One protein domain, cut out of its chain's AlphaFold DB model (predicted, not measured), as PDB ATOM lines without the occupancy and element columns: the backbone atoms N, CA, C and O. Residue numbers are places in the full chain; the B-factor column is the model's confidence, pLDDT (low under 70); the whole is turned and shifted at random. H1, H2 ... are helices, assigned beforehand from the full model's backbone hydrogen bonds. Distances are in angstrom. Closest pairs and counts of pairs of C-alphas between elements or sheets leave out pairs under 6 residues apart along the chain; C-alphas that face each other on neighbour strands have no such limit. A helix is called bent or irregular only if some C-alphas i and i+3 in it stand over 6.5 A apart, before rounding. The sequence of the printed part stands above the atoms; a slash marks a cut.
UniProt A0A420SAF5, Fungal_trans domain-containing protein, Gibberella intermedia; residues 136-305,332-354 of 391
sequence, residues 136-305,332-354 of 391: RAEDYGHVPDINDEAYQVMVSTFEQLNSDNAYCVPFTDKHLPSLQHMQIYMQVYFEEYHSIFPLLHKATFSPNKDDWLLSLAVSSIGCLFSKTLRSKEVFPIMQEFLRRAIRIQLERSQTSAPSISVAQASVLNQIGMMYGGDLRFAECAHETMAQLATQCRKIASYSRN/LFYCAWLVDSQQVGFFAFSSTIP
ATOM      1  N   ARG A 136      16.840  -4.711 -38.453       80.50
ATOM      2  CA  ARG A 136      15.559  -5.279 -38.918       80.50
ATOM      3  C   ARG A 136      15.706  -6.130 -40.176       80.50
ATOM      4  O   ARG A 136      14.840  -6.955 -40.436       80.50
ATOM      5  N   ALA A 137      16.769  -5.934 -40.956       87.75
ATOM      6  CA  ALA A 137      17.077  -6.792 -42.100       87.75
ATOM      7  C   ALA A 137      17.675  -8.149 -41.677       87.75
ATOM      8  O   ALA A 137      17.691  -9.074 -42.481       87.75
ATOM      9  N   GLU A 138      18.140  -8.260 -40.429       91.88
ATOM     10  CA  GLU A 138      18.738  -9.464 -39.838       91.88
ATOM     11  C   GLU A 138      17.732 -10.268 -38.979       91.88
ATOM     12  O   GLU A 138      18.081 -11.284 -38.379       91.88
ATOM     13  N   ASP A 139      16.465  -9.839 -38.915       92.12
ATOM     14  CA  ASP A 139      15.382 -10.561 -38.237       92.12
ATOM     15  C   ASP A 139      14.731 -11.589 -39.182       92.12
ATOM     16  O   ASP A 139      13.708 -11.339 -39.824       92.12
ATOM     17  N   TYR A 140      15.366 -12.758 -39.304       92.31
ATOM     18  CA  TYR A 140      14.951 -13.818 -40.236       92.31
ATOM     19  C   TYR A 140      13.717 -14.629 -39.783       92.31
ATOM     20  O   TYR A 140      13.179 -15.409 -40.572       92.31
ATOM     21  N   GLY A 141      13.265 -14.490 -38.529       92.56
ATOM     22  CA  GLY A 141      12.044 -15.135 -38.017       92.56
ATOM     23  C   GLY A 141      12.010 -16.676 -38.053       92.56
ATOM     24  O   GLY A 141      10.929 -17.264 -38.085       92.56
ATOM     25  N   HIS A 142      13.167 -17.348 -38.071       91.62
ATOM     26  CA  HIS A 142      13.290 -18.804 -38.279       91.62
ATOM     27  C   HIS A 142      13.876 -19.591 -37.080       91.62
ATOM     28  O   HIS A 142      14.082 -20.805 -37.170       91.62
ATOM     29  N   VAL A 143      14.177 -18.908 -35.970       93.00
ATOM     30  CA  VAL A 143      14.565 -19.474 -34.658       93.00
ATOM     31  C   VAL A 143      13.509 -19.069 -33.624       93.00
ATOM     32  O   VAL A 143      13.007 -17.948 -33.725       93.00
ATOM     33  N   PRO A 144      13.181 -19.912 -32.625       93.44
ATOM     34  CA  PRO A 144      12.351 -19.499 -31.497       93.44
ATOM     35  C   PRO A 144      12.923 -18.292 -30.743       93.44
ATOM     36  O   PRO A 144      14.136 -18.175 -30.576       93.44
ATOM     37  N   ASP A 145      12.040 -17.445 -30.222       94.50
ATOM     38  CA  ASP A 145      12.409 -16.280 -29.419       94.50
ATOM     39  C   ASP A 145      12.963 -16.658 -28.041       94.50
ATOM     40  O   ASP A 145      12.403 -17.508 -27.341       94.50
ATOM     41  N   ILE A 146      14.016 -15.954 -27.609       96.19
ATOM     42  CA  ILE A 146      14.492 -15.978 -26.218       96.19
ATOM     43  C   ILE A 146      13.336 -15.563 -25.306       96.19
ATOM     44  O   ILE A 146      12.766 -14.486 -25.491       96.19
ATOM     45  N   ASN A 147      12.997 -16.396 -24.320       94.31
ATOM     46  CA  ASN A 147      11.910 -16.074 -23.399       94.31
ATOM     47  C   ASN A 147      12.325 -15.028 -22.345       94.31
ATOM     48  O   ASN A 147      13.498 -14.921 -21.972       94.31
ATOM     49  N   ASP A 148      11.352 -14.263 -21.833       96.06
ATOM     50  CA  ASP A 148      11.614 -13.200 -20.854       96.06
ATOM     51  C   ASP A 148      12.355 -13.714 -19.613       96.06
ATOM     52  O   ASP A 148      13.271 -13.056 -19.126       96.06
ATOM     53  N   GLU A 149      12.012 -14.908 -19.116       97.25
ATOM     54  CA  GLU A 149      12.666 -15.499 -17.941       97.25
ATOM     55  C   GLU A 149      14.174 -15.718 -18.163       97.25
ATOM     56  O   GLU A 149      14.972 -15.365 -17.295       97.25
ATOM     57  N   ALA A 150      14.583 -16.246 -19.322       97.31
ATOM     58  CA  ALA A 150      15.989 -16.425 -19.679       97.31
ATOM     59  C   ALA A 150      16.713 -15.083 -19.804       97.31
ATOM     60  O   ALA A 150      17.834 -14.936 -19.315       97.31
ATOM     61  N   TYR A 151      16.065 -14.085 -20.408       98.31
ATOM     62  CA  TYR A 151      16.644 -12.756 -20.552       98.31
ATOM     63  C   TYR A 151      16.809 -12.037 -19.202       98.31
ATOM     64  O   TYR A 151      17.849 -11.431 -18.959       98.31
ATOM     65  N   GLN A 152      15.868 -12.175 -18.262       98.25
ATOM     66  CA  GLN A 152      16.048 -11.651 -16.898       98.25
ATOM     67  C   GLN A 152      17.187 -12.362 -16.142       98.25
ATOM     68  O   GLN A 152      17.913 -11.722 -15.373       98.25
ATOM     69  N   VAL A 153      17.415 -13.660 -16.386       98.12
ATOM     70  CA  VAL A 153      18.605 -14.371 -15.872       98.12
ATOM     71  C   VAL A 153      19.893 -13.822 -16.502       98.12
ATOM     72  O   VAL A 153      20.871 -13.615 -15.782       98.12
ATOM     73  N   MET A 154      19.900 -13.516 -17.806       98.50
ATOM     74  CA  MET A 154      21.038 -12.858 -18.461       98.50
ATOM     75  C   MET A 154      21.325 -11.479 -17.854       98.50
ATOM     76  O   MET A 154      22.463 -11.229 -17.472       98.50
ATOM     77  N   VAL A 155      20.317 -10.609 -17.716       98.50
ATOM     78  CA  VAL A 155      20.472  -9.245 -17.169       98.50
ATOM     79  C   VAL A 155      21.002  -9.282 -15.735       98.50
ATOM     80  O   VAL A 155      22.041  -8.690 -15.452       98.50
ATOM     81  N   SER A 156      20.358 -10.040 -14.845       97.94
ATOM     82  CA  SER A 156      20.787 -10.136 -13.442       97.94
ATOM     83  C   SER A 156      22.181 -10.759 -13.281       97.94
ATOM     84  O   SER A 156      22.958 -10.333 -12.423       97.94
ATOM     85  N   THR A 157      22.549 -11.726 -14.131       97.69
ATOM     86  CA  THR A 157      23.909 -12.285 -14.131       97.69
ATOM     87  C   THR A 157      24.920 -11.289 -14.707       97.69
ATOM     88  O   THR A 157      26.008 -11.159 -14.157       97.69
ATOM     89  N   PHE A 158      24.580 -10.544 -15.762       98.38
ATOM     90  CA  PHE A 158      25.432  -9.495 -16.329       98.38
ATOM     91  C   PHE A 158      25.753  -8.420 -15.285       98.38
ATOM     92  O   PHE A 158      26.923  -8.124 -15.049       98.38
ATOM     93  N   GLU A 159      24.734  -7.904 -14.592       97.19
ATOM     94  CA  GLU A 159      24.889  -6.928 -13.508       97.19
ATOM     95  C   GLU A 159      25.755  -7.473 -12.364       97.19
ATOM     96  O   GLU A 159      26.650  -6.776 -11.884       97.19
ATOM     97  N   GLN A 160      25.569  -8.740 -11.969       96.19
ATOM     98  CA  GLN A 160      26.424  -9.380 -10.967       96.19
ATOM     99  C   GLN A 160      27.896  -9.421 -11.416       96.19
ATOM    100  O   GLN A 160      28.784  -9.074 -10.636       96.19
ATOM    101  N   LEU A 161      28.167  -9.837 -12.658       96.75
ATOM    102  CA  LEU A 161      29.525 -10.048 -13.181       96.75
ATOM    103  C   LEU A 161      30.241  -8.764 -13.622       96.75
ATOM    104  O   LEU A 161      31.466  -8.781 -13.779       96.75
ATOM    105  N   ASN A 162      29.489  -7.678 -13.818       97.25
ATOM    106  CA  ASN A 162      29.991  -6.336 -14.115       97.25
ATOM    107  C   ASN A 162      30.031  -5.419 -12.874       97.25
ATOM    108  O   ASN A 162      30.421  -4.261 -12.980       97.25
ATOM    109  N   SER A 163      29.619  -5.908 -11.698       95.25
ATOM    110  CA  SER A 163      29.652  -5.123 -10.459       95.25
ATOM    111  C   SER A 163      31.080  -4.873  -9.959       95.25
ATOM    112  O   SER A 163      31.955  -5.725 -10.103       95.25
ATOM    113  N   ASP A 164      31.298  -3.712  -9.337       94.94
ATOM    114  CA  ASP A 164      32.560  -3.342  -8.690       94.94
ATOM    115  C   ASP A 164      32.594  -3.890  -7.254       94.94
ATOM    116  O   ASP A 164      31.913  -3.381  -6.359       94.94
ATOM    117  N   ASN A 165      33.306  -5.002  -7.043       92.50
ATOM    118  CA  ASN A 165      33.418  -5.643  -5.732       92.50
ATOM    119  C   ASN A 165      34.723  -6.456  -5.583       92.50
ATOM    120  O   ASN A 165      35.476  -6.648  -6.530       92.50
ATOM    121  N   ALA A 166      34.983  -6.998  -4.389       91.56
ATOM    122  CA  ALA A 166      36.220  -7.729  -4.072       91.56
ATOM    123  C   ALA A 166      36.530  -8.959  -4.965       91.56
ATOM    124  O   ALA A 166      37.655  -9.456  -4.936       91.56
ATOM    125  N   TYR A 167      35.555  -9.459  -5.730       88.81
ATOM    126  CA  TYR A 167      35.662 -10.622  -6.616       88.81
ATOM    127  C   TYR A 167      35.356 -10.310  -8.091       88.81
ATOM    128  O   TYR A 167      35.502 -11.192  -8.937       88.81
ATOM    129  N   CYS A 168      34.894  -9.099  -8.418       89.69
ATOM    130  CA  CYS A 168      34.506  -8.709  -9.774       89.69
ATOM    131  C   CYS A 168      35.039  -7.312 -10.095       89.69
ATOM    132  O   CYS A 168      34.848  -6.374  -9.329       89.69
ATOM    133  N   VAL A 169      35.686  -7.191 -11.252       93.75
ATOM    134  CA  VAL A 169      36.124  -5.909 -11.818       93.75
ATOM    135  C   VAL A 169      35.205  -5.593 -12.999       93.75
ATOM    136  O   VAL A 169      35.092  -6.460 -13.877       93.75
ATOM    137  N   PRO A 170      34.558  -4.414 -13.063       96.25
ATOM    138  CA  PRO A 170      33.719  -4.034 -14.194       96.25
ATOM    139  C   PRO A 170      34.476  -4.147 -15.521       96.25
ATOM    140  O   PRO A 170      35.659  -3.820 -15.606       96.25
ATOM    141  N   PHE A 171      33.799  -4.638 -16.555       96.19
ATOM    142  CA  PHE A 171      34.344  -4.791 -17.907       96.19
ATOM    143  C   PHE A 171      33.700  -3.851 -18.928       96.19
ATOM    144  O   PHE A 171      34.212  -3.715 -20.036       96.19
ATOM    145  N   THR A 172      32.601  -3.186 -18.568       96.56
ATOM    146  CA  THR A 172      31.985  -2.140 -19.386       96.56
ATOM    147  C   THR A 172      31.160  -1.176 -18.531       96.56
ATOM    148  O   THR A 172      30.695  -1.524 -17.447       96.56
ATOM    149  N   ASP A 173      30.959   0.034 -19.036       95.75
ATOM    150  CA  ASP A 173      29.981   1.019 -18.572       95.75
ATOM    151  C   ASP A 173      28.610   0.878 -19.270       95.75
ATOM    152  O   ASP A 173      27.624   1.463 -18.821       95.75
ATOM    153  N   LYS A 174      28.526   0.091 -20.353       95.88
ATOM    154  CA  LYS A 174      27.293  -0.159 -21.111       95.88
ATOM    155  C   LYS A 174      26.448  -1.274 -20.476       95.88
ATOM    156  O   LYS A 174      26.946  -2.165 -19.791       95.88
ATOM    157  N   HIS A 175      25.146  -1.255 -20.753       94.62
ATOM    158  CA  HIS A 175      24.233  -2.344 -20.393       94.62
ATOM    159  C   HIS A 175      24.310  -3.515 -21.386       94.62
ATOM    160  O   HIS A 175      24.763  -3.354 -22.521       94.62
ATOM    161  N   LEU A 176      23.800  -4.683 -20.974       96.75
ATOM    162  CA  LEU A 176      23.517  -5.803 -21.876       96.75
ATOM    163  C   LEU A 176      22.598  -5.336 -23.034       96.75
ATOM    164  O   LEU A 176      21.681  -4.547 -22.783       96.75
ATOM    165  N   PRO A 177      22.798  -5.806 -24.283       96.31
ATOM    166  CA  PRO A 177      21.898  -5.502 -25.396       96.31
ATOM    167  C   PRO A 177      20.454  -5.897 -25.093       96.31
ATOM    168  O   PRO A 177      20.211  -6.896 -24.419       96.31
ATOM    169  N   SER A 178      19.491  -5.132 -25.620       96.12
ATOM    170  CA  SER A 178      18.072  -5.416 -25.392       96.12
ATOM    171  C   SER A 178      17.673  -6.799 -25.916       96.12
ATOM    172  O   SER A 178      18.261  -7.294 -26.878       96.12
ATOM    173  N   LEU A 179      16.622  -7.384 -25.330       96.69
ATOM    174  CA  LEU A 179      16.054  -8.678 -25.735       96.69
ATOM    175  C   LEU A 179      15.894  -8.801 -27.261       96.69
ATOM    176  O   LEU A 179      16.318  -9.795 -27.838       96.69
ATOM    177  N   GLN A 180      15.397  -7.748 -27.914       94.75
ATOM    178  CA  GLN A 180      15.263  -7.691 -29.369       94.75
ATOM    179  C   GLN A 180      16.604  -7.851 -30.106       94.75
ATOM    180  O   GLN A 180      16.694  -8.661 -31.021       94.75
ATOM    181  N   HIS A 181      17.669  -7.148 -29.695       95.12
ATOM    182  CA  HIS A 181      18.997  -7.323 -30.304       95.12
ATOM    183  C   HIS A 181      19.548  -8.736 -30.058       95.12
ATOM    184  O   HIS A 181      20.117  -9.334 -30.965       95.12
ATOM    185  N   MET A 182      19.342  -9.294 -28.859       96.94
ATOM    186  CA  MET A 182      19.744 -10.670 -28.538       96.94
ATOM    187  C   MET A 182      19.035 -11.695 -29.440       96.94
ATOM    188  O   MET A 182      19.678 -12.601 -29.966       96.94
ATOM    189  N   GLN A 183      17.727 -11.524 -29.663       96.25
ATOM    190  CA  GLN A 183      16.923 -12.354 -30.566       96.25
ATOM    191  C   GLN A 183      17.399 -12.235 -32.022       96.25
ATOM    192  O   GLN A 183      17.587 -13.257 -32.675       96.25
ATOM    193  N   ILE A 184      17.679 -11.024 -32.513       95.94
ATOM    194  CA  ILE A 184      18.195 -10.799 -33.877       95.94
ATOM    195  C   ILE A 184      19.547 -11.479 -34.074       95.94
ATOM    196  O   ILE A 184      19.710 -12.252 -35.013       95.94
ATOM    197  N   TYR A 185      20.499 -11.281 -33.160       96.94
ATOM    198  CA  TYR A 185      21.784 -11.973 -33.241       96.94
ATOM    199  C   TYR A 185      21.601 -13.502 -33.216       96.94
ATOM    200  O   TYR A 185      22.263 -14.224 -33.957       96.94
ATOM    201  N   MET A 186      20.649 -14.020 -32.441       97.12
ATOM    202  CA  MET A 186      20.298 -15.439 -32.480       97.12
ATOM    203  C   MET A 186      19.748 -15.897 -33.845       97.12
ATOM    204  O   MET A 186      20.077 -17.009 -34.262       97.12
ATOM    205  N   GLN A 187      18.991 -15.068 -34.576       96.62
ATOM    206  CA  GLN A 187      18.641 -15.356 -35.975       96.62
ATOM    207  C   GLN A 187      19.907 -15.372 -36.858       96.62
ATOM    208  O   GLN A 187      20.137 -16.362 -37.548       96.62
ATOM    209  N   VAL A 188      20.773 -14.351 -36.764       96.50
ATOM    210  CA  VAL A 188      22.038 -14.238 -37.530       96.50
ATOM    211  C   VAL A 188      22.939 -15.464 -37.360       96.50
ATOM    212  O   VAL A 188      23.457 -15.979 -38.347       96.50
ATOM    213  N   TYR A 189      23.084 -15.999 -36.142       97.44
ATOM    214  CA  TYR A 189      23.834 -17.243 -35.910       97.44
ATOM    215  C   TYR A 189      23.314 -18.406 -36.769       97.44
ATOM    216  O   TYR A 189      24.095 -19.174 -37.333       97.44
ATOM    217  N   PHE A 190      21.991 -18.558 -36.852       96.19
ATOM    218  CA  PHE A 190      21.348 -19.683 -37.528       96.19
ATOM    219  C   PHE A 190      21.225 -19.528 -39.048       96.19
ATOM    220  O   PHE A 190      20.928 -20.535 -39.696       96.19
ATOM    221  N   GLU A 191      21.452 -18.326 -39.580       95.00
ATOM    222  CA  GLU A 191      21.503 -18.033 -41.018       95.00
ATOM    223  C   GLU A 191      22.954 -18.019 -41.534       95.00
ATOM    224  O   GLU A 191      23.288 -18.749 -42.462       95.00
ATOM    225  N   GLU A 192      23.845 -17.252 -40.895       92.38
ATOM    226  CA  GLU A 192      25.192 -16.961 -41.418       92.38
ATOM    227  C   GLU A 192      26.277 -17.940 -40.926       92.38
ATOM    228  O   GLU A 192      27.298 -18.097 -41.588       92.38
ATOM    229  N   TYR A 193      26.096 -18.594 -39.767       92.31
ATOM    230  CA  TYR A 193      27.164 -19.385 -39.127       92.31
ATOM    231  C   TYR A 193      26.852 -20.878 -38.942       92.31
ATOM    232  O   TYR A 193      27.742 -21.729 -39.016       92.31
ATOM    233  N   HIS A 194      25.592 -21.233 -38.692       93.56
ATOM    234  CA  HIS A 194      25.223 -22.588 -38.277       93.56
ATOM    235  C   HIS A 194      25.555 -23.683 -39.310       93.56
ATOM    236  O   HIS A 194      25.889 -24.799 -38.915       93.56
ATOM    237  N   SER A 195      25.505 -23.373 -40.607       89.50
ATOM    238  CA  SER A 195      25.873 -24.280 -41.708       89.50
ATOM    239  C   SER A 195      27.375 -24.591 -41.767       89.50
ATOM    240  O   SER A 195      27.763 -25.697 -42.138       89.50
ATOM    241  N   ILE A 196      28.212 -23.634 -41.365       87.56
ATOM    242  CA  ILE A 196      29.673 -23.756 -41.307       87.56
ATOM    243  C   ILE A 196      30.067 -24.683 -40.155       87.56
ATOM    244  O   ILE A 196      30.923 -25.557 -40.298       87.56
ATOM    245  N   PHE A 197      29.418 -24.491 -39.003       89.19
ATOM    246  CA  PHE A 197      29.739 -25.180 -37.758       89.19
ATOM    247  C   PHE A 197      28.465 -25.732 -37.076       89.19
ATOM    248  O   PHE A 197      28.005 -25.190 -36.061       89.19
ATOM    249  N   PRO A 198      27.870 -26.820 -37.612       91.50
ATOM    250  CA  PRO A 198      26.606 -27.397 -37.136       91.50
ATOM    251  C   PRO A 198      26.752 -28.184 -35.819       91.50
ATOM    252  O   PRO A 198      26.537 -29.395 -35.735       91.50
ATOM    253  N   LEU A 199      27.101 -27.454 -34.756       96.25
ATOM    254  CA  LEU A 199      27.226 -27.902 -33.365       96.25
ATOM    255  C   LEU A 199      25.866 -28.149 -32.690       96.25
ATOM    256  O   LEU A 199      25.759 -28.980 -31.787       96.25
ATOM    257  N   LEU A 200      24.845 -27.386 -33.090       96.94
ATOM    258  CA  LEU A 200      23.496 -27.396 -32.512       96.94
ATOM    259  C   LEU A 200      22.511 -28.144 -33.415       96.94
ATOM    260  O   LEU A 200      22.800 -28.395 -34.580       96.94
ATOM    261  N   HIS A 201      21.331 -28.467 -32.891       95.69
ATOM    262  CA  HIS A 201      20.221 -29.024 -33.665       95.69
ATOM    263  C   HIS A 201      19.106 -27.975 -33.757       95.69
ATOM    264  O   HIS A 201      18.375 -27.791 -32.782       95.69
ATOM    265  N   LYS A 202      18.981 -27.266 -34.895       94.69
ATOM    266  CA  LYS A 202      18.058 -26.113 -35.053       94.69
ATOM    267  C   LYS A 202      16.627 -26.434 -34.599       94.69
ATOM    268  O   LYS A 202      16.006 -25.623 -33.924       94.69
ATOM    269  N   ALA A 203      16.133 -27.642 -34.879       93.25
ATOM    270  CA  ALA A 203      14.758 -28.038 -34.570       93.25
ATOM    271  C   ALA A 203      14.465 -28.386 -33.097       93.25
ATOM    272  O   ALA A 203      13.303 -28.379 -32.700       93.25
ATOM    273  N   THR A 204      15.476 -28.699 -32.277       94.00
ATOM    274  CA  THR A 204      15.295 -28.898 -30.819       94.00
ATOM    275  C   THR A 204      15.979 -27.816 -29.991       94.00
ATOM    276  O   THR A 204      16.010 -27.912 -28.766       94.00
ATOM    277  N   PHE A 205      16.550 -26.800 -30.636       95.56
ATOM    278  CA  PHE A 205      17.092 -25.640 -29.951       95.56
ATOM    279  C   PHE A 205      15.947 -24.848 -29.304       95.56
ATOM    280  O   PHE A 205      14.961 -24.506 -29.953       95.56
ATOM    281  N   SER A 206      16.068 -24.582 -28.004       94.06
ATOM    282  CA  SER A 206      15.038 -23.921 -27.205       94.06
ATOM    283  C   SER A 206      15.694 -22.892 -26.281       94.06
ATOM    284  O   SER A 206      16.335 -23.292 -25.308       94.06
ATOM    285  N   PRO A 207      15.561 -21.582 -26.554       93.75
ATOM    286  CA  PRO A 207      16.181 -20.535 -25.750       93.75
ATOM    287  C   PRO A 207      15.349 -20.232 -24.495       93.75
ATOM    288  O   PRO A 207      14.652 -19.221 -24.373       93.75
ATOM    289  N   ASN A 208      15.402 -21.179 -23.561       94.56
ATOM    290  CA  ASN A 208      14.704 -21.161 -22.282       94.56
ATOM    291  C   ASN A 208      15.660 -20.800 -21.122       94.56
ATOM    292  O   ASN A 208      16.872 -20.681 -21.306       94.56
ATOM    293  N   LYS A 209      15.123 -20.632 -19.905       93.38
ATOM    294  CA  LYS A 209      15.903 -20.203 -18.729       93.38
ATOM    295  C   LYS A 209      16.916 -21.226 -18.210       93.38
ATOM    296  O   LYS A 209      17.859 -20.823 -17.540       93.38
ATOM    297  N   ASP A 210      16.734 -22.514 -18.487       91.94
ATOM    298  CA  ASP A 210      17.648 -23.568 -18.037       91.94
ATOM    299  C   ASP A 210      18.875 -23.641 -18.973       91.94
ATOM    300  O   ASP A 210      19.997 -23.875 -18.518       91.94
ATOM    301  N   ASP A 211      18.685 -23.307 -20.256       94.38
ATOM    302  CA  ASP A 211      19.716 -23.210 -21.303       94.38
ATOM    303  C   ASP A 211      20.079 -21.750 -21.678       94.38
ATOM    304  O   ASP A 211      20.591 -21.466 -22.771       94.38
ATOM    305  N   TRP A 212      19.861 -20.795 -20.764       97.38
ATOM    306  CA  TRP A 212      20.116 -19.363 -21.001       97.38
ATOM    307  C   TRP A 212      21.565 -19.085 -21.438       97.38
ATOM    308  O   TRP A 212      21.815 -18.226 -22.279       97.38
ATOM    309  N   LEU A 213      22.529 -19.843 -20.907       97.88
ATOM    310  CA  LEU A 213      23.951 -19.670 -21.209       97.88
ATOM    311  C   LEU A 213      24.294 -20.077 -22.651       97.88
ATOM    312  O   LEU A 213      25.134 -19.443 -23.286       97.88
ATOM    313  N   LEU A 214      23.615 -21.095 -23.190       98.31
ATOM    314  CA  LEU A 214      23.735 -21.458 -24.603       98.31
ATOM    315  C   LEU A 214      23.068 -20.399 -25.490       98.31
ATOM    316  O   LEU A 214      23.614 -20.039 -26.527       98.31
ATOM    317  N   SER A 215      21.936 -19.848 -25.045       98.31
ATOM    318  CA  SER A 215      21.247 -18.747 -25.729       98.31
ATOM    319  C   SER A 215      22.129 -17.494 -25.826       98.31
ATOM    320  O   SER A 215      22.212 -16.879 -26.888       98.31
ATOM    321  N   LEU A 216      22.856 -17.157 -24.753       98.69
ATOM    322  CA  LEU A 216      23.876 -16.104 -24.756       98.69
ATOM    323  C   LEU A 216      25.018 -16.426 -25.729       98.69
ATOM    324  O   LEU A 216      25.416 -15.552 -26.488       98.69
ATOM    325  N   ALA A 217      25.526 -17.661 -25.736       98.69
ATOM    326  CA  ALA A 217      26.621 -18.061 -26.622       98.69
ATOM    327  C   ALA A 217      26.248 -17.949 -28.108       98.69
ATOM    328  O   ALA A 217      26.995 -17.367 -28.894       98.69
ATOM    329  N   VAL A 218      25.059 -18.438 -28.468       98.62
ATOM    330  CA  VAL A 218      24.458 -18.299 -29.803       98.62
ATOM    331  C   VAL A 218      24.312 -16.824 -30.181       98.62
ATOM    332  O   VAL A 218      24.745 -16.430 -31.259       98.62
ATOM    333  N   SER A 219      23.799 -15.988 -29.274       98.31
ATOM    334  CA  SER A 219      23.654 -14.544 -29.512       98.31
ATOM    335  C   SER A 219      25.006 -13.820 -29.627       98.31
ATOM    336  O   SER A 219      25.130 -12.880 -30.400       98.31
ATOM    337  N   SER A 220      26.040 -14.244 -28.889       98.38
ATOM    338  CA  SER A 220      27.385 -13.643 -28.945       98.38
ATOM    339  C   SER A 220      28.067 -13.931 -30.280       98.38
ATOM    340  O   SER A 220      28.616 -13.025 -30.900       98.38
ATOM    341  N   ILE A 221      27.964 -15.167 -30.778       98.00
ATOM    342  CA  ILE A 221      28.462 -15.510 -32.115       98.00
ATOM    343  C   ILE A 221      27.604 -14.854 -33.199       98.00
ATOM    344  O   ILE A 221      28.150 -14.269 -34.122       98.00
ATOM    345  N   GLY A 222      26.283 -14.810 -33.050       97.00
ATOM    346  CA  GLY A 222      25.424 -14.006 -33.920       97.00
ATOM    347  C   GLY A 222      25.835 -12.531 -34.009       97.00
ATOM    348  O   GLY A 222      25.861 -11.957 -35.093       97.00
ATOM    349  N   CYS A 223      26.239 -11.930 -32.888       97.00
ATOM    350  CA  CYS A 223      26.773 -10.572 -32.852       97.00
ATOM    351  C   CYS A 223      28.130 -10.452 -33.571       97.00
ATOM    352  O   CYS A 223      28.412  -9.405 -34.138       97.00
ATOM    353  N   LEU A 224      28.961 -11.500 -33.583       95.12
ATOM    354  CA  LEU A 224      30.222 -11.518 -34.339       95.12
ATOM    355  C   LEU A 224      29.992 -11.513 -35.862       95.12
ATOM    356  O   LEU A 224      30.761 -10.891 -36.588       95.12
ATOM    357  N   PHE A 225      28.930 -12.177 -36.331       92.75
ATOM    358  CA  PHE A 225      28.573 -12.274 -37.756       92.75
ATOM    359  C   PHE A 225      27.559 -11.211 -38.230       92.75
ATOM    360  O   PHE A 225      27.318 -11.094 -39.431       92.75
ATOM    361  N   SER A 226      26.978 -10.410 -37.324       93.12
ATOM    362  CA  SER A 226      26.066  -9.312 -37.685       93.12
ATOM    363  C   SER A 226      26.801  -8.215 -38.454       93.12
ATOM    364  O   SER A 226      27.823  -7.682 -38.012       93.12
ATOM    365  N   LYS A 227      26.218  -7.825 -39.587       88.62
ATOM    366  CA  LYS A 227      26.740  -6.839 -40.544       88.62
ATOM    367  C   LYS A 227      26.459  -5.399 -40.093       88.62
ATOM    368  O   LYS A 227      26.894  -4.441 -40.735       88.62
ATOM    369  N   THR A 228      25.747  -5.215 -38.977       88.00
ATOM    370  CA  THR A 228      25.462  -3.895 -38.397       88.00
ATOM    371  C   THR A 228      26.702  -3.274 -37.750       88.00
ATOM    372  O   THR A 228      27.435  -3.926 -37.020       88.00
ATOM    373  N   LEU A 229      26.930  -1.967 -37.928       81.69
ATOM    374  CA  LEU A 229      28.118  -1.307 -37.353       81.69
ATOM    375  C   LEU A 229      28.150  -1.368 -35.809       81.69
ATOM    376  O   LEU A 229      29.220  -1.402 -35.205       81.69
ATOM    377  N   ARG A 230      26.967  -1.429 -35.179       85.25
ATOM    378  CA  ARG A 230      26.774  -1.553 -33.725       85.25
ATOM    379  C   ARG A 230      27.273  -2.902 -33.184       85.25
ATOM    380  O   ARG A 230      27.685  -2.955 -32.026       85.25
ATOM    381  N   SER A 231      27.277  -3.963 -33.996       88.38
ATOM    382  CA  SER A 231      27.694  -5.307 -33.574       88.38
ATOM    383  C   SER A 231      29.157  -5.332 -33.114       88.38
ATOM    384  O   SER A 231      29.462  -5.877 -32.056       88.38
ATOM    385  N   LYS A 232      30.043  -4.618 -33.825       89.06
ATOM    386  CA  LYS A 232      31.485  -4.522 -33.535       89.06
ATOM    387  C   LYS A 232      31.788  -3.895 -32.165       89.06
ATOM    388  O   LYS A 232      32.754  -4.286 -31.518       89.06
ATOM    389  N   GLU A 233      30.953  -2.970 -31.685       91.81
ATOM    390  CA  GLU A 233      31.071  -2.401 -30.330       91.81
ATOM    391  C   GLU A 233      30.451  -3.280 -29.235       91.81
ATOM    392  O   GLU A 233      30.836  -3.190 -28.068       91.81
ATOM    393  N   VAL A 234      29.437  -4.072 -29.587       95.06
ATOM    394  CA  VAL A 234      28.651  -4.886 -28.650       95.06
ATOM    395  C   VAL A 234      29.293  -6.253 -28.418       95.06
ATOM    396  O   VAL A 234      29.271  -6.760 -27.294       95.06
ATOM    397  N   PHE A 235      29.908  -6.830 -29.450       96.56
ATOM    398  CA  PHE A 235      30.492  -8.164 -29.407       96.56
ATOM    399  C   PHE A 235      31.501  -8.352 -28.253       96.56
ATOM    400  O   PHE A 235      31.308  -9.293 -27.482       96.56
ATOM    401  N   PRO A 236      32.498  -7.469 -28.012       96.75
ATOM    402  CA  PRO A 236      33.461  -7.674 -26.922       96.75
ATOM    403  C   PRO A 236      32.817  -7.711 -25.528       96.75
ATOM    404  O   PRO A 236      33.296  -8.407 -24.632       96.75
ATOM    405  N   ILE A 237      31.701  -6.996 -25.349       97.69
ATOM    406  CA  ILE A 237      30.929  -6.952 -24.102       97.69
ATOM    407  C   ILE A 237      30.175  -8.271 -23.904       97.69
ATOM    408  O   ILE A 237      30.224  -8.857 -22.820       97.69
ATOM    409  N   MET A 238      29.511  -8.767 -24.953       98.19
ATOM    410  CA  MET A 238      28.838 -10.070 -24.925       98.19
ATOM    411  C   MET A 238      29.832 -11.218 -24.719       98.19
ATOM    412  O   MET A 238      29.558 -12.133 -23.943       98.19
ATOM    413  N   GLN A 239      31.004 -11.132 -25.348       98.19
ATOM    414  CA  GLN A 239      32.050 -12.142 -25.284       98.19
ATOM    415  C   GLN A 239      32.689 -12.231 -23.889       98.19
ATOM    416  O   GLN A 239      32.833 -13.328 -23.348       98.19
ATOM    417  N   GLU A 240      33.007 -11.098 -23.251       98.06
ATOM    418  CA  GLU A 240      33.511 -11.092 -21.869       98.06
ATOM    419  C   GLU A 240      32.441 -11.560 -20.868       98.06
ATOM    420  O   GLU A 240      32.749 -12.317 -19.941       98.06
ATOM    421  N   PHE A 241      31.172 -11.183 -21.076       98.56
ATOM    422  CA  PHE A 241      30.057 -11.693 -20.277       98.56
ATOM    423  C   PHE A 241      29.935 -13.220 -20.391       98.56
ATOM    424  O   PHE A 241      29.915 -13.905 -19.366       98.56
ATOM    425  N   LEU A 242      29.925 -13.761 -21.614       98.62
ATOM    426  CA  LEU A 242      29.863 -15.197 -21.889       98.62
ATOM    427  C   LEU A 242      31.021 -15.955 -21.225       98.62
ATOM    428  O   LEU A 242      30.788 -16.930 -20.504       98.62
ATOM    429  N   ARG A 243      32.257 -15.474 -21.401       97.81
ATOM    430  CA  ARG A 243      33.470 -16.070 -20.824       97.81
ATOM    431  C   ARG A 243      33.395 -16.154 -19.296       97.81
ATOM    432  O   ARG A 243      33.658 -17.212 -18.717       97.81
ATOM    433  N   ARG A 244      32.988 -15.067 -18.625       97.62
ATOM    434  CA  ARG A 244      32.808 -15.033 -17.159       97.62
ATOM    435  C   ARG A 244      31.652 -15.918 -16.691       97.62
ATOM    436  O   ARG A 244      31.792 -16.624 -15.690       97.62
ATOM    437  N   ALA A 245      30.532 -15.904 -17.413       97.75
ATOM    438  CA  ALA A 245      29.349 -16.692 -17.093       97.75
ATOM    439  C   ALA A 245      29.629 -18.202 -17.167       97.75
ATOM    440  O   ALA A 245      29.294 -18.923 -16.227       97.75
ATOM    441  N   ILE A 246      30.322 -18.673 -18.213       97.50
ATOM    442  CA  ILE A 246      30.777 -20.068 -18.328       97.50
ATOM    443  C   ILE A 246      31.667 -20.445 -17.146       97.50
ATOM    444  O   ILE A 246      31.391 -21.437 -16.470       97.50
ATOM    445  N   ARG A 247      32.693 -19.636 -16.846       95.38
ATOM    446  CA  ARG A 247      33.638 -19.898 -15.751       95.38
ATOM    447  C   ARG A 247      32.911 -20.147 -14.421       95.38
ATOM    448  O   ARG A 247      33.157 -21.154 -13.758       95.38
ATOM    449  N   ILE A 248      31.968 -19.275 -14.064       94.06
ATOM    450  CA  ILE A 248      31.208 -19.373 -12.806       94.06
ATOM    451  C   ILE A 248      30.151 -20.484 -12.850       94.06
ATOM    452  O   ILE A 248      29.924 -21.153 -11.839       94.06
ATOM    453  N   GLN A 249      29.537 -20.750 -14.006       94.56
ATOM    454  CA  GLN A 249      28.628 -21.887 -14.164       94.56
ATOM    455  C   GLN A 249      29.356 -23.221 -13.942       94.56
ATOM    456  O   GLN A 249      28.799 -24.122 -13.310       94.56
ATOM    457  N   LEU A 250      30.604 -23.349 -14.408       93.56
ATOM    458  CA  LEU A 250      31.432 -24.539 -14.205       93.56
ATOM    459  C   LEU A 250      31.865 -24.715 -12.744       93.56
ATOM    460  O   LEU A 250      31.767 -25.830 -12.228       93.56
ATOM    461  N   GLU A 251      32.253 -23.636 -12.056       92.50
ATOM    462  CA  GLU A 251      32.538 -23.660 -10.611       92.50
ATOM    463  C   GLU A 251      31.308 -24.111  -9.801       92.50
ATOM    464  O   GLU A 251      31.411 -24.999  -8.955       92.50
ATOM    465  N   ARG A 252      30.117 -23.576 -10.112       89.62
ATOM    466  CA  ARG A 252      28.848 -23.953  -9.457       89.62
ATOM    467  C   ARG A 252      28.403 -25.391  -9.764       89.62
ATOM    468  O   ARG A 252      27.758 -26.017  -8.927       89.62
ATOM    469  N   SER A 253      28.736 -25.926 -10.940       85.31
ATOM    470  CA  SER A 253      28.229 -27.219 -11.445       85.31
ATOM    471  C   SER A 253      29.191 -28.400 -11.248       85.31
ATOM    472  O   SER A 253      29.014 -29.456 -11.868       85.31
ATOM    473  N   GLN A 254      30.229 -28.251 -10.418       77.06
ATOM    474  CA  GLN A 254      31.323 -29.224 -10.329       77.06
ATOM    475  C   GLN A 254      30.842 -30.648  -9.981       77.06
ATOM    476  O   GLN A 254      31.275 -31.610 -10.621       77.06
ATOM    477  N   THR A 255      29.886 -30.784  -9.057       74.88
ATOM    478  CA  THR A 255      29.296 -32.067  -8.617       74.88
ATOM    479  C   THR A 255      28.060 -32.508  -9.411       74.88
ATOM    480  O   THR A 255      27.675 -33.673  -9.332       74.88
ATOM    481  N   SER A 256      27.450 -31.617 -10.196       83.00
ATOM    482  CA  SER A 256      26.239 -31.897 -10.982       83.00
ATOM    483  C   SER A 256      26.507 -32.828 -12.171       83.00
ATOM    484  O   SER A 256      27.646 -32.955 -12.630       83.00
ATOM    485  N   ALA A 257      25.455 -33.436 -12.726       86.06
ATOM    486  CA  ALA A 257      25.542 -34.116 -14.020       86.06
ATOM    487  C   ALA A 257      26.036 -33.138 -15.113       86.06
ATOM    488  O   ALA A 257      25.706 -31.949 -15.060       86.06
ATOM    489  N   PRO A 258      26.851 -33.586 -16.084       89.69
ATOM    490  CA  PRO A 258      27.362 -32.707 -17.128       89.69
ATOM    491  C   PRO A 258      26.249 -32.263 -18.092       89.69
ATOM    492  O   PRO A 258      25.483 -33.089 -18.592       89.69
ATOM    493  N   SER A 259      26.190 -30.961 -18.383       93.38
ATOM    494  CA  SER A 259      25.297 -30.397 -19.401       93.38
ATOM    495  C   SER A 259      26.011 -30.303 -20.751       93.38
ATOM    496  O   SER A 259      27.111 -29.752 -20.836       93.38
ATOM    497  N   ILE A 260      25.360 -30.817 -21.801       94.81
ATOM    498  CA  ILE A 260      25.801 -30.656 -23.193       94.81
ATOM    499  C   ILE A 260      25.715 -29.177 -23.582       94.81
ATOM    500  O   ILE A 260      26.687 -28.644 -24.103       94.81
ATOM    501  N   SER A 261      24.613 -28.494 -23.252       96.62
ATOM    502  CA  SER A 261      24.373 -27.087 -23.594       96.62
ATOM    503  C   SER A 261      25.484 -26.166 -23.085       96.62
ATOM    504  O   SER A 261      25.945 -25.283 -23.801       96.62
ATOM    505  N   VAL A 262      25.982 -26.406 -21.864       97.12
ATOM    506  CA  VAL A 262      27.102 -25.637 -21.287       97.12
ATOM    507  C   VAL A 262      28.427 -25.949 -21.993       97.12
ATOM    508  O   VAL A 262      29.273 -25.071 -22.119       97.12
ATOM    509  N   ALA A 263      28.633 -27.176 -22.482       97.31
ATOM    510  CA  ALA A 263      29.818 -27.518 -23.273       97.31
ATOM    511  C   ALA A 263      29.750 -26.969 -24.706       97.31
ATOM    512  O   ALA A 263      30.756 -26.482 -25.212       97.31
ATOM    513  N   GLN A 264      28.569 -26.949 -25.325       98.31
ATOM    514  CA  GLN A 264      28.340 -26.269 -26.601       98.31
ATOM    515  C   GLN A 264      28.563 -24.757 -26.466       98.31
ATOM    516  O   GLN A 264      29.259 -24.171 -27.291       98.31
ATOM    517  N   ALA A 265      28.077 -24.141 -25.382       98.56
ATOM    518  CA  ALA A 265      28.374 -22.747 -25.054       98.56
ATOM    519  C   ALA A 265      29.886 -22.503 -24.891       98.56
ATOM    520  O   ALA A 265      30.389 -21.502 -25.393       98.56
ATOM    521  N   SER A 266      30.629 -23.427 -24.266       98.38
ATOM    522  CA  SER A 266      32.098 -23.363 -24.190       98.38
ATOM    523  C   SER A 266      32.786 -23.457 -25.554       98.38
ATOM    524  O   SER A 266      33.739 -22.716 -25.781       98.38
ATOM    525  N   VAL A 267      32.324 -24.320 -26.468       98.38
ATOM    526  CA  VAL A 267      32.867 -24.400 -27.839       98.38
ATOM    527  C   VAL A 267      32.618 -23.096 -28.599       98.38
ATOM    528  O   VAL A 267      33.553 -22.533 -29.158       98.38
ATOM    529  N   LEU A 268      31.393 -22.563 -28.558       98.50
ATOM    530  CA  LEU A 268      31.088 -21.263 -29.163       98.50
ATOM    531  C   LEU A 268      31.920 -20.138 -28.529       98.50
ATOM    532  O   LEU A 268      32.465 -19.304 -29.241       98.50
ATOM    533  N   ASN A 269      32.109 -20.146 -27.208       98.44
ATOM    534  CA  ASN A 269      32.964 -19.178 -26.525       98.44
ATOM    535  C   ASN A 269      34.429 -19.250 -26.991       98.44
ATOM    536  O   ASN A 269      35.033 -18.201 -27.181       98.44
ATOM    537  N   GLN A 270      34.992 -20.444 -27.218       97.75
ATOM    538  CA  GLN A 270      36.340 -20.595 -27.791       97.75
ATOM    539  C   GLN A 270      36.448 -19.937 -29.173       97.75
ATOM    540  O   GLN A 270      37.374 -19.171 -29.420       97.75
ATOM    541  N   ILE A 271      35.457 -20.162 -30.036       95.44
ATOM    542  CA  ILE A 271      35.395 -19.584 -31.385       95.44
ATOM    543  C   ILE A 271      35.295 -18.054 -31.306       95.44
ATOM    544  O   ILE A 271      36.101 -17.354 -31.912       95.44
ATOM    545  N   GLY A 272      34.385 -17.521 -30.488       95.81
ATOM    546  CA  GLY A 272      34.266 -16.075 -30.275       95.81
ATOM    547  C   GLY A 272      35.556 -15.449 -29.735       95.81
ATOM    548  O   GLY A 272      35.939 -14.363 -30.155       95.81
ATOM    549  N   MET A 273      36.282 -16.147 -28.860       96.00
ATOM    550  CA  MET A 273      37.565 -15.661 -28.354       96.00
ATOM    551  C   MET A 273      38.691 -15.696 -29.401       96.00
ATOM    552  O   MET A 273      39.528 -14.798 -29.404       96.00
ATOM    553  N   MET A 274      38.722 -16.697 -30.286       91.75
ATOM    554  CA  MET A 274      39.766 -16.848 -31.312       91.75
ATOM    555  C   MET A 274      39.582 -15.918 -32.517       91.75
ATOM    556  O   MET A 274      40.566 -15.394 -33.034       91.75
ATOM    557  N   TYR A 275      38.340 -15.719 -32.967       89.31
ATOM    558  CA  TYR A 275      38.015 -14.969 -34.190       89.31
ATOM    559  C   TYR A 275      37.437 -13.569 -33.914       89.31
ATOM    560  O   TYR A 275      37.155 -12.813 -34.839       89.31
ATOM    561  N   GLY A 276      37.281 -13.200 -32.639       88.19
ATOM    562  CA  GLY A 276      36.673 -11.945 -32.193       88.19
ATOM    563  C   GLY A 276      37.535 -10.680 -32.303       88.19
ATOM    564  O   GLY A 276      37.076  -9.609 -31.915       88.19
ATOM    565  N   GLY A 277      38.780 -10.782 -32.779       85.62
ATOM    566  CA  GLY A 277      39.656  -9.627 -33.024       85.62
ATOM    567  C   GLY A 277      40.320  -8.980 -31.797       85.62
ATOM    568  O   GLY A 277      40.975  -7.952 -31.951       85.62
ATOM    569  N   ASP A 278      40.192  -9.554 -30.594       87.75
ATOM    570  CA  ASP A 278      40.879  -9.090 -29.376       87.75
ATOM    571  C   ASP A 278      41.922 -10.124 -28.927       87.75
ATOM    572  O   ASP A 278      41.587 -11.251 -28.551       87.75
ATOM    573  N   LEU A 279      43.200  -9.729 -28.935       87.25
ATOM    574  CA  LEU A 279      44.328 -10.589 -28.569       87.25
ATOM    575  C   LEU A 279      44.193 -11.177 -27.153       87.25
ATOM    576  O   LEU A 279      44.528 -12.340 -26.939       87.25
ATOM    577  N   ARG A 280      43.628 -10.421 -26.202       92.75
ATOM    578  CA  ARG A 280      43.434 -10.880 -24.815       92.75
ATOM    579  C   ARG A 280      42.445 -12.041 -24.750       92.75
ATOM    580  O   ARG A 280      42.548 -12.905 -23.881       92.75
ATOM    581  N   PHE A 281      41.459 -12.056 -25.650       94.06
ATOM    582  CA  PHE A 281      40.547 -13.185 -25.774       94.06
ATOM    583  C   PHE A 281      41.239 -14.382 -26.425       94.06
ATOM    584  O   PHE A 281      41.067 -15.488 -25.921       94.06
ATOM    585  N   ALA A 282      42.073 -14.188 -27.450       89.88
ATOM    586  CA  ALA A 282      42.850 -15.280 -28.042       89.88
ATOM    587  C   ALA A 282      43.787 -15.959 -27.015       89.88
ATOM    588  O   ALA A 282      43.859 -17.186 -26.969       89.88
ATOM    589  N   GLU A 283      44.417 -15.188 -26.122       89.94
ATOM    590  CA  GLU A 283      45.166 -15.720 -24.969       89.94
ATOM    591  C   GLU A 283      44.249 -16.500 -24.003       89.94
ATOM    592  O   GLU A 283      44.513 -17.664 -23.688       89.94
ATOM    593  N   CYS A 284      43.112 -15.913 -23.600       94.19
ATOM    594  CA  CYS A 284      42.110 -16.584 -22.759       94.19
ATOM    595  C   CYS A 284      41.568 -17.885 -23.381       94.19
ATOM    596  O   CYS A 284      41.176 -18.800 -22.646       94.19
ATOM    597  N   ALA A 285      41.504 -17.981 -24.712       94.00
ATOM    598  CA  ALA A 285      41.048 -19.167 -25.426       94.00
ATOM    599  C   ALA A 285      41.950 -20.362 -25.114       94.00
ATOM    600  O   ALA A 285      41.459 -21.411 -24.685       94.00
ATOM    601  N   HIS A 286      43.265 -20.161 -25.210       90.38
ATOM    602  CA  HIS A 286      44.248 -21.180 -24.870       90.38
ATOM    603  C   HIS A 286      44.165 -21.588 -23.391       90.38
ATOM    604  O   HIS A 286      44.007 -22.771 -23.082       90.38
ATOM    605  N   GLU A 287      44.156 -20.617 -22.468       91.69
ATOM    606  CA  GLU A 287      44.053 -20.881 -21.022       91.69
ATOM    607  C   GLU A 287      42.810 -21.708 -20.645       91.69
ATOM    608  O   GLU A 287      42.846 -22.565 -19.755       91.69
ATOM    609  N   THR A 288      41.683 -21.453 -21.316       94.88
ATOM    610  CA  THR A 288      40.396 -22.089 -21.004       94.88
ATOM    611  C   THR A 288      40.116 -23.359 -21.811       94.88
ATOM    612  O   THR A 288      39.177 -24.088 -21.476       94.88
ATOM    613  N   MET A 289      40.946 -23.718 -22.798       95.06
ATOM    614  CA  MET A 289      40.782 -24.952 -23.583       95.06
ATOM    615  C   MET A 289      40.811 -26.211 -22.693       95.06
ATOM    616  O   MET A 289      40.012 -27.137 -22.860       95.06
ATOM    617  N   ALA A 290      41.642 -26.220 -21.644       94.19
ATOM    618  CA  ALA A 290      41.691 -27.312 -20.666       94.19
ATOM    619  C   ALA A 290      40.375 -27.493 -19.875       94.19
ATOM    620  O   ALA A 290      40.070 -28.602 -19.409       94.19
ATOM    621  N   GLN A 291      39.568 -26.433 -19.744       94.31
ATOM    622  CA  GLN A 291      38.238 -26.492 -19.131       94.31
ATOM    623  C   GLN A 291      37.249 -27.191 -20.072       94.31
ATOM    624  O   GLN A 291      36.581 -28.134 -19.641       94.31
ATOM    625  N   LEU A 292      37.244 -26.830 -21.362       95.69
ATOM    626  CA  LEU A 292      36.454 -27.511 -22.395       95.69
ATOM    627  C   LEU A 292      36.823 -29.001 -22.485       95.69
ATOM    628  O   LEU A 292      35.947 -29.860 -22.399       95.69
ATOM    629  N   ALA A 293      38.116 -29.336 -22.513       94.12
ATOM    630  CA  ALA A 293      38.579 -30.725 -22.482       94.12
ATOM    631  C   ALA A 293      38.078 -31.498 -21.247       94.12
ATOM    632  O   ALA A 293      37.772 -32.691 -21.318       94.12
ATOM    633  N   THR A 294      37.952 -30.818 -20.104       93.19
ATOM    634  CA  THR A 294      37.417 -31.402 -18.868       93.19
ATOM    635  C   THR A 294      35.897 -31.581 -18.926       93.19
ATOM    636  O   THR A 294      35.402 -32.611 -18.467       93.19
ATOM    637  N   GLN A 295      35.159 -30.655 -19.546       93.69
ATOM    638  CA  GLN A 295      33.734 -30.836 -19.849       93.69
ATOM    639  C   GLN A 295      33.525 -32.051 -20.761       93.69
ATOM    640  O   GLN A 295      32.710 -32.912 -20.430       93.69
ATOM    641  N   CYS A 296      34.313 -32.184 -21.833       92.56
ATOM    642  CA  CYS A 296      34.250 -33.330 -22.739       92.56
ATOM    643  C   CYS A 296      34.530 -34.657 -22.009       92.56
ATOM    644  O   CYS A 296      33.741 -35.593 -22.129       92.56
ATOM    645  N   ARG A 297      35.570 -34.725 -21.159       90.50
ATOM    646  CA  ARG A 297      35.857 -35.913 -20.319       90.50
ATOM    647  C   ARG A 297      34.681 -36.255 -19.397       90.50
ATOM    648  O   ARG A 297      34.321 -37.424 -19.242       90.50
ATOM    649  N   LYS A 298      34.061 -35.239 -18.786       90.50
ATOM    650  CA  LYS A 298      32.917 -35.424 -17.884       90.50
ATOM    651  C   LYS A 298      31.680 -35.918 -18.641       90.50
ATOM    652  O   LYS A 298      31.037 -36.839 -18.156       90.50
ATOM    653  N   ILE A 299      31.382 -35.389 -19.831       90.56
ATOM    654  CA  ILE A 299      30.291 -35.890 -20.686       90.56
ATOM    655  C   ILE A 299      30.573 -37.340 -21.092       90.56
ATOM    656  O   ILE A 299      29.786 -38.216 -20.750       90.56
ATOM    657  N   ALA A 300      31.742 -37.622 -21.677       87.38
ATOM    658  CA  ALA A 300      32.115 -38.958 -22.147       87.38
ATOM    659  C   ALA A 300      32.031 -40.046 -21.055       87.38
ATOM    660  O   ALA A 300      31.590 -41.160 -21.327       87.38
ATOM    661  N   SER A 301      32.390 -39.731 -19.803       86.25
ATOM    662  CA  SER A 301      32.273 -40.684 -18.680       86.25
ATOM    663  C   SER A 301      30.830 -40.963 -18.228       86.25
ATOM    664  O   SER A 301      30.558 -42.037 -17.688       86.25
ATOM    665  N   TYR A 302      29.892 -40.043 -18.474       82.69
ATOM    666  CA  TYR A 302      28.453 -40.267 -18.277       82.69
ATOM    667  C   TYR A 302      27.806 -40.953 -19.495       82.69
ATOM    668  O   TYR A 302      26.826 -41.691 -19.342       82.69
ATOM    669  N   SER A 303      28.374 -40.764 -20.688       75.94
ATOM    670  CA  SER A 303      27.948 -41.348 -21.963       75.94
ATOM    671  C   SER A 303      28.253 -42.850 -22.060       75.94
ATOM    672  O   SER A 303      29.062 -43.297 -22.871       75.94
ATOM    673  N   ARG A 304      27.526 -43.675 -21.289       58.41
ATOM    674  CA  ARG A 304      27.619 -45.157 -21.290       58.41
ATOM    675  C   ARG A 304      27.402 -45.835 -22.656       58.41
ATOM    676  O   ARG A 304      27.604 -47.043 -22.763       58.41
ATOM    677  N   ASN A 305      26.973 -45.086 -23.672       53.53
ATOM    678  CA  ASN A 305      26.381 -45.613 -24.898       53.53
ATOM    679  C   ASN A 305      27.253 -45.437 -26.156       53.53
ATOM    680  O   ASN A 305      27.084 -46.192 -27.100       53.53
ATOM    681  N   LEU A 332      29.542 -32.267 -30.545       94.88
ATOM    682  CA  LEU A 332      30.308 -31.556 -29.520       94.88
ATOM    683  C   LEU A 332      31.780 -31.996 -29.474       94.88
ATOM    684  O   LEU A 332      32.657 -31.136 -29.412       94.88
ATOM    685  N   PHE A 333      32.064 -33.300 -29.507       93.06
ATOM    686  CA  PHE A 333      33.439 -33.804 -29.441       93.06
ATOM    687  C   PHE A 333      34.249 -33.483 -30.704       93.06
ATOM    688  O   PHE A 333      35.368 -32.984 -30.583       93.06
ATOM    689  N   TYR A 334      33.675 -33.690 -31.893       92.94
ATOM    690  CA  TYR A 334      34.317 -33.328 -33.164       92.94
ATOM    691  C   TYR A 334      34.561 -31.817 -33.270       92.94
ATOM    692  O   TYR A 334      35.663 -31.394 -33.608       92.94
ATOM    693  N   CYS A 335      33.572 -30.996 -32.910       94.94
ATOM    694  CA  CYS A 335      33.689 -29.541 -32.886       94.94
ATOM    695  C   CYS A 335      34.742 -29.053 -31.878       94.94
ATOM    696  O   CYS A 335      35.539 -28.179 -32.208       94.94
ATOM    697  N   ALA A 336      34.787 -29.616 -30.665       95.69
ATOM    698  CA  ALA A 336      35.801 -29.261 -29.672       95.69
ATOM    699  C   ALA A 336      37.218 -29.627 -30.146       95.69
ATOM    700  O   ALA A 336      38.139 -28.827 -29.993       95.69
ATOM    701  N   TRP A 337      37.389 -30.805 -30.758       94.75
ATOM    702  CA  TRP A 337      38.663 -31.221 -31.346       94.75
ATOM    703  C   TRP A 337      39.081 -30.344 -32.531       94.75
ATOM    704  O   TRP A 337      40.261 -30.025 -32.662       94.75
ATOM    705  N   LEU A 338      38.135 -29.914 -33.369       93.69
ATOM    706  CA  LEU A 338      38.414 -29.028 -34.498       93.69
ATOM    707  C   LEU A 338      38.953 -27.668 -34.023       93.69
ATOM    708  O   LEU A 338      39.955 -27.190 -34.549       93.69
ATOM    709  N   VAL A 339      38.349 -27.081 -32.986       93.81
ATOM    710  CA  VAL A 339      38.794 -25.794 -32.416       93.81
ATOM    711  C   VAL A 339      40.148 -25.921 -31.694       93.81
ATOM    712  O   VAL A 339      40.999 -25.046 -31.823       93.81
ATOM    713  N   ASP A 340      40.407 -27.034 -30.998       94.81
ATOM    714  CA  ASP A 340      41.736 -27.342 -30.437       94.81
ATOM    715  C   ASP A 340      42.795 -27.510 -31.538       94.81
ATOM    716  O   ASP A 340      43.886 -26.950 -31.451       94.81
ATOM    717  N   SER A 341      42.447 -28.192 -32.632       92.12
ATOM    718  CA  SER A 341      43.325 -28.374 -33.795       92.12
ATOM    719  C   SER A 341      43.623 -27.057 -34.516       92.12
ATOM    720  O   SER A 341      44.742 -26.863 -34.985       92.12
ATOM    721  N   GLN A 342      42.671 -26.118 -34.554       90.69
ATOM    722  CA  GLN A 342      42.899 -24.751 -35.035       90.69
ATOM    723  C   GLN A 342      43.890 -23.997 -34.134       90.69
ATOM    724  O   GLN A 342      44.796 -23.345 -34.649       90.69
ATOM    725  N   GLN A 343      43.799 -24.125 -32.803       88.62
ATOM    726  CA  GLN A 343      44.792 -23.532 -31.894       88.62
ATOM    727  C   GLN A 343      46.195 -24.136 -32.067       88.62
ATOM    728  O   GLN A 343      47.178 -23.395 -32.035       88.62
ATOM    729  N   VAL A 344      46.300 -25.450 -32.300       90.94
ATOM    730  CA  VAL A 344      47.571 -26.109 -32.647       90.94
ATOM    731  C   VAL A 344      48.116 -25.593 -33.981       90.94
ATOM    732  O   VAL A 344      49.286 -25.229 -34.066       90.94
ATOM    733  N   GLY A 345      47.278 -25.547 -35.021       87.56
ATOM    734  CA  GLY A 345      47.681 -25.179 -36.379       87.56
ATOM    735  C   GLY A 345      48.070 -23.708 -36.535       87.56
ATOM    736  O   GLY A 345      49.021 -23.406 -37.252       87.56
ATOM    737  N   PHE A 346      47.374 -22.798 -35.851       82.50
ATOM    738  CA  PHE A 346      47.713 -21.378 -35.852       82.50
ATOM    739  C   PHE A 346      48.879 -21.094 -34.896       82.50
ATOM    740  O   PHE A 346      49.946 -20.666 -35.321       82.50
ATOM    741  N   PHE A 347      48.721 -21.371 -33.602       82.69
ATOM    742  CA  PHE A 347      49.618 -20.832 -32.574       82.69
ATOM    743  C   PHE A 347      50.740 -21.788 -32.144       82.69
ATOM    744  O   PHE A 347      51.473 -21.485 -31.205       82.69
ATOM    745  N   ALA A 348      50.876 -22.944 -32.806       84.38
ATOM    746  CA  ALA A 348      51.819 -24.010 -32.451       84.38
ATOM    747  C   ALA A 348      51.677 -24.515 -30.996       84.38
ATOM    748  O   ALA A 348      52.628 -25.043 -30.413       84.38
ATOM    749  N   PHE A 349      50.486 -24.373 -30.404       87.62
ATOM    750  CA  PHE A 349      50.181 -24.921 -29.085       87.62
ATOM    751  C   PHE A 349      50.090 -26.453 -29.112       87.62
ATOM    752  O   PHE A 349      49.797 -27.070 -30.135       87.62
ATOM    753  N   SER A 350      50.296 -27.085 -27.957       89.19
ATOM    754  CA  SER A 350      50.011 -28.513 -27.786       89.19
ATOM    755  C   SER A 350      48.502 -28.768 -27.774       89.19
ATOM    756  O   SER A 350      47.762 -28.056 -27.096       89.19
ATOM    757  N   SER A 351      48.060 -29.828 -28.456       91.44
ATOM    758  CA  SER A 351      46.658 -30.268 -28.420       91.44
ATOM    759  C   SER A 351      46.230 -30.618 -26.993       91.44
ATOM    760  O   SER A 351      46.926 -31.332 -26.264       91.44
ATOM    761  N   THR A 352      45.069 -30.101 -26.599       93.44
ATOM    762  CA  THR A 352      44.472 -30.256 -25.268       93.44
ATOM    763  C   THR A 352      43.272 -31.211 -25.282       93.44
ATOM    764  O   THR A 352      42.898 -31.754 -24.234       93.44
ATOM    765  N   ILE A 353      42.671 -31.447 -26.455       90.88
ATOM    766  CA  ILE A 353      41.545 -32.362 -26.682       90.88
ATOM    767  C   ILE A 353      42.088 -33.704 -27.210       90.88
ATOM    768  O   ILE A 353      42.479 -33.789 -28.371       90.88
ATOM    769  N   PRO A 354      42.110 -34.785 -26.399       84.50
ATOM    770  CA  PRO A 354      42.657 -36.067 -26.834       84.50
ATOM    771  C   PRO A 354      41.919 -36.647 -28.043       84.50
ATOM    772  O   PRO A 354      40.688 -36.694 -28.062       84.50
TER     773      PRO A 354
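Overview. This is residues 136 to 305 and 332 to 354 of the 391 residues of the protein "Fungal_trans domain-containing protein" of Gibberella intermedia (UniProt A0A420SAF5). Helix H5 runs through the middle of a rounded helical bundle, with H3 and H4 on one side of it and H6b and H7 on the other; H1 crosses H3 and H4, and H2 crosses H3, on the side away from H5. H6 is bent, and its first arm, H6a, folds back along one end of H5. The printed part has 193 residues, 123 of them in seven named helices, H1 to H7, with no named strand: the class is all helix. It is compact, with a radius of gyration of the C-alphas of 15.9 A and spans of 42 by 42 by 34 A.

Along the chain. H1, residues 148 to 161, begins at C-alpha 148 (11.614, -13.200, -20.854) and is 19.7 A long. H2, residues 179 to 193, measures 20.4 A, and H3, residues 212 to 225, 20.1 A. H4, residues 229 to 252, measures 35.9 A from C-alpha 229 (28.118, -1.307, -37.353); it has a kink of 31 degrees near residue 236 and is only just irregular, C-alphas 233 and 236 being 6.7 A apart. H5, residues 260 to 275, measures 22.7 A. H6, residues 279 to 302, was assigned as one helix by its hydrogen bonds but is bent, C-alphas 287 and 290 being 6.9 A apart; its arms are H6a, residues 279 to 287, 12.8 A, and H6b, residues 290 to 302, 18.7 A, at a steep tilt of 40 degrees. H7, residues 332 to 347, 22.3 A, ends at C-alpha 347 (49.618, -20.832, -32.574).

Arrangement. H3 and H5 are the hub, each touching four other helices. H3, H4, H5, H6b and H7 form an up-and-down bundle, each running against the one before it in the chain. H3 and H5 touch at a shallow tilt of 25 degrees, the same way, the closest C-alphas being those of Leu 214 and Ala 265, 4.8 A. H3 and H4 form a hairpin, closest at the C-alphas of Cys 223 and Ser 231, 5.4 A. H5 touches H7, closest at the C-alphas of Val 267 and Ala 336, 6.0 A, H7 with residues 332 to 339 alone. H2 touches H3 at a steep tilt of 65 degrees, closest at the C-alphas of Tyr 189 and Gly 222, 4.1 A. H1 is about perpendicular to H4, at 83 degrees, and touches it with residues 157 to 161 alone, closest at the C-alphas of Phe 158 and Phe 241, 6.5 A. H1 and H2 are apart from H5. Every O i to N i+4 pair is within hydrogen-bond range in H1, H3, H5, H6b and H7; in H2 10 of 11 are, in H4 17 of 20, in H6a 4 of 5.

Size, cuts and confidence. The two C-alphas farthest apart, those of Asp 173 and Asn 305, are 47.2 A apart. Residues 306 to 331 are not printed, and C-alphas 305 and 332 are 15.3 A apart across this cut. The links H1 to H2 and H2 to H3 are long, with 17 and 18 residues. The mean pLDDT of the printed part is 93.0; residues 304 to 305 are under 70.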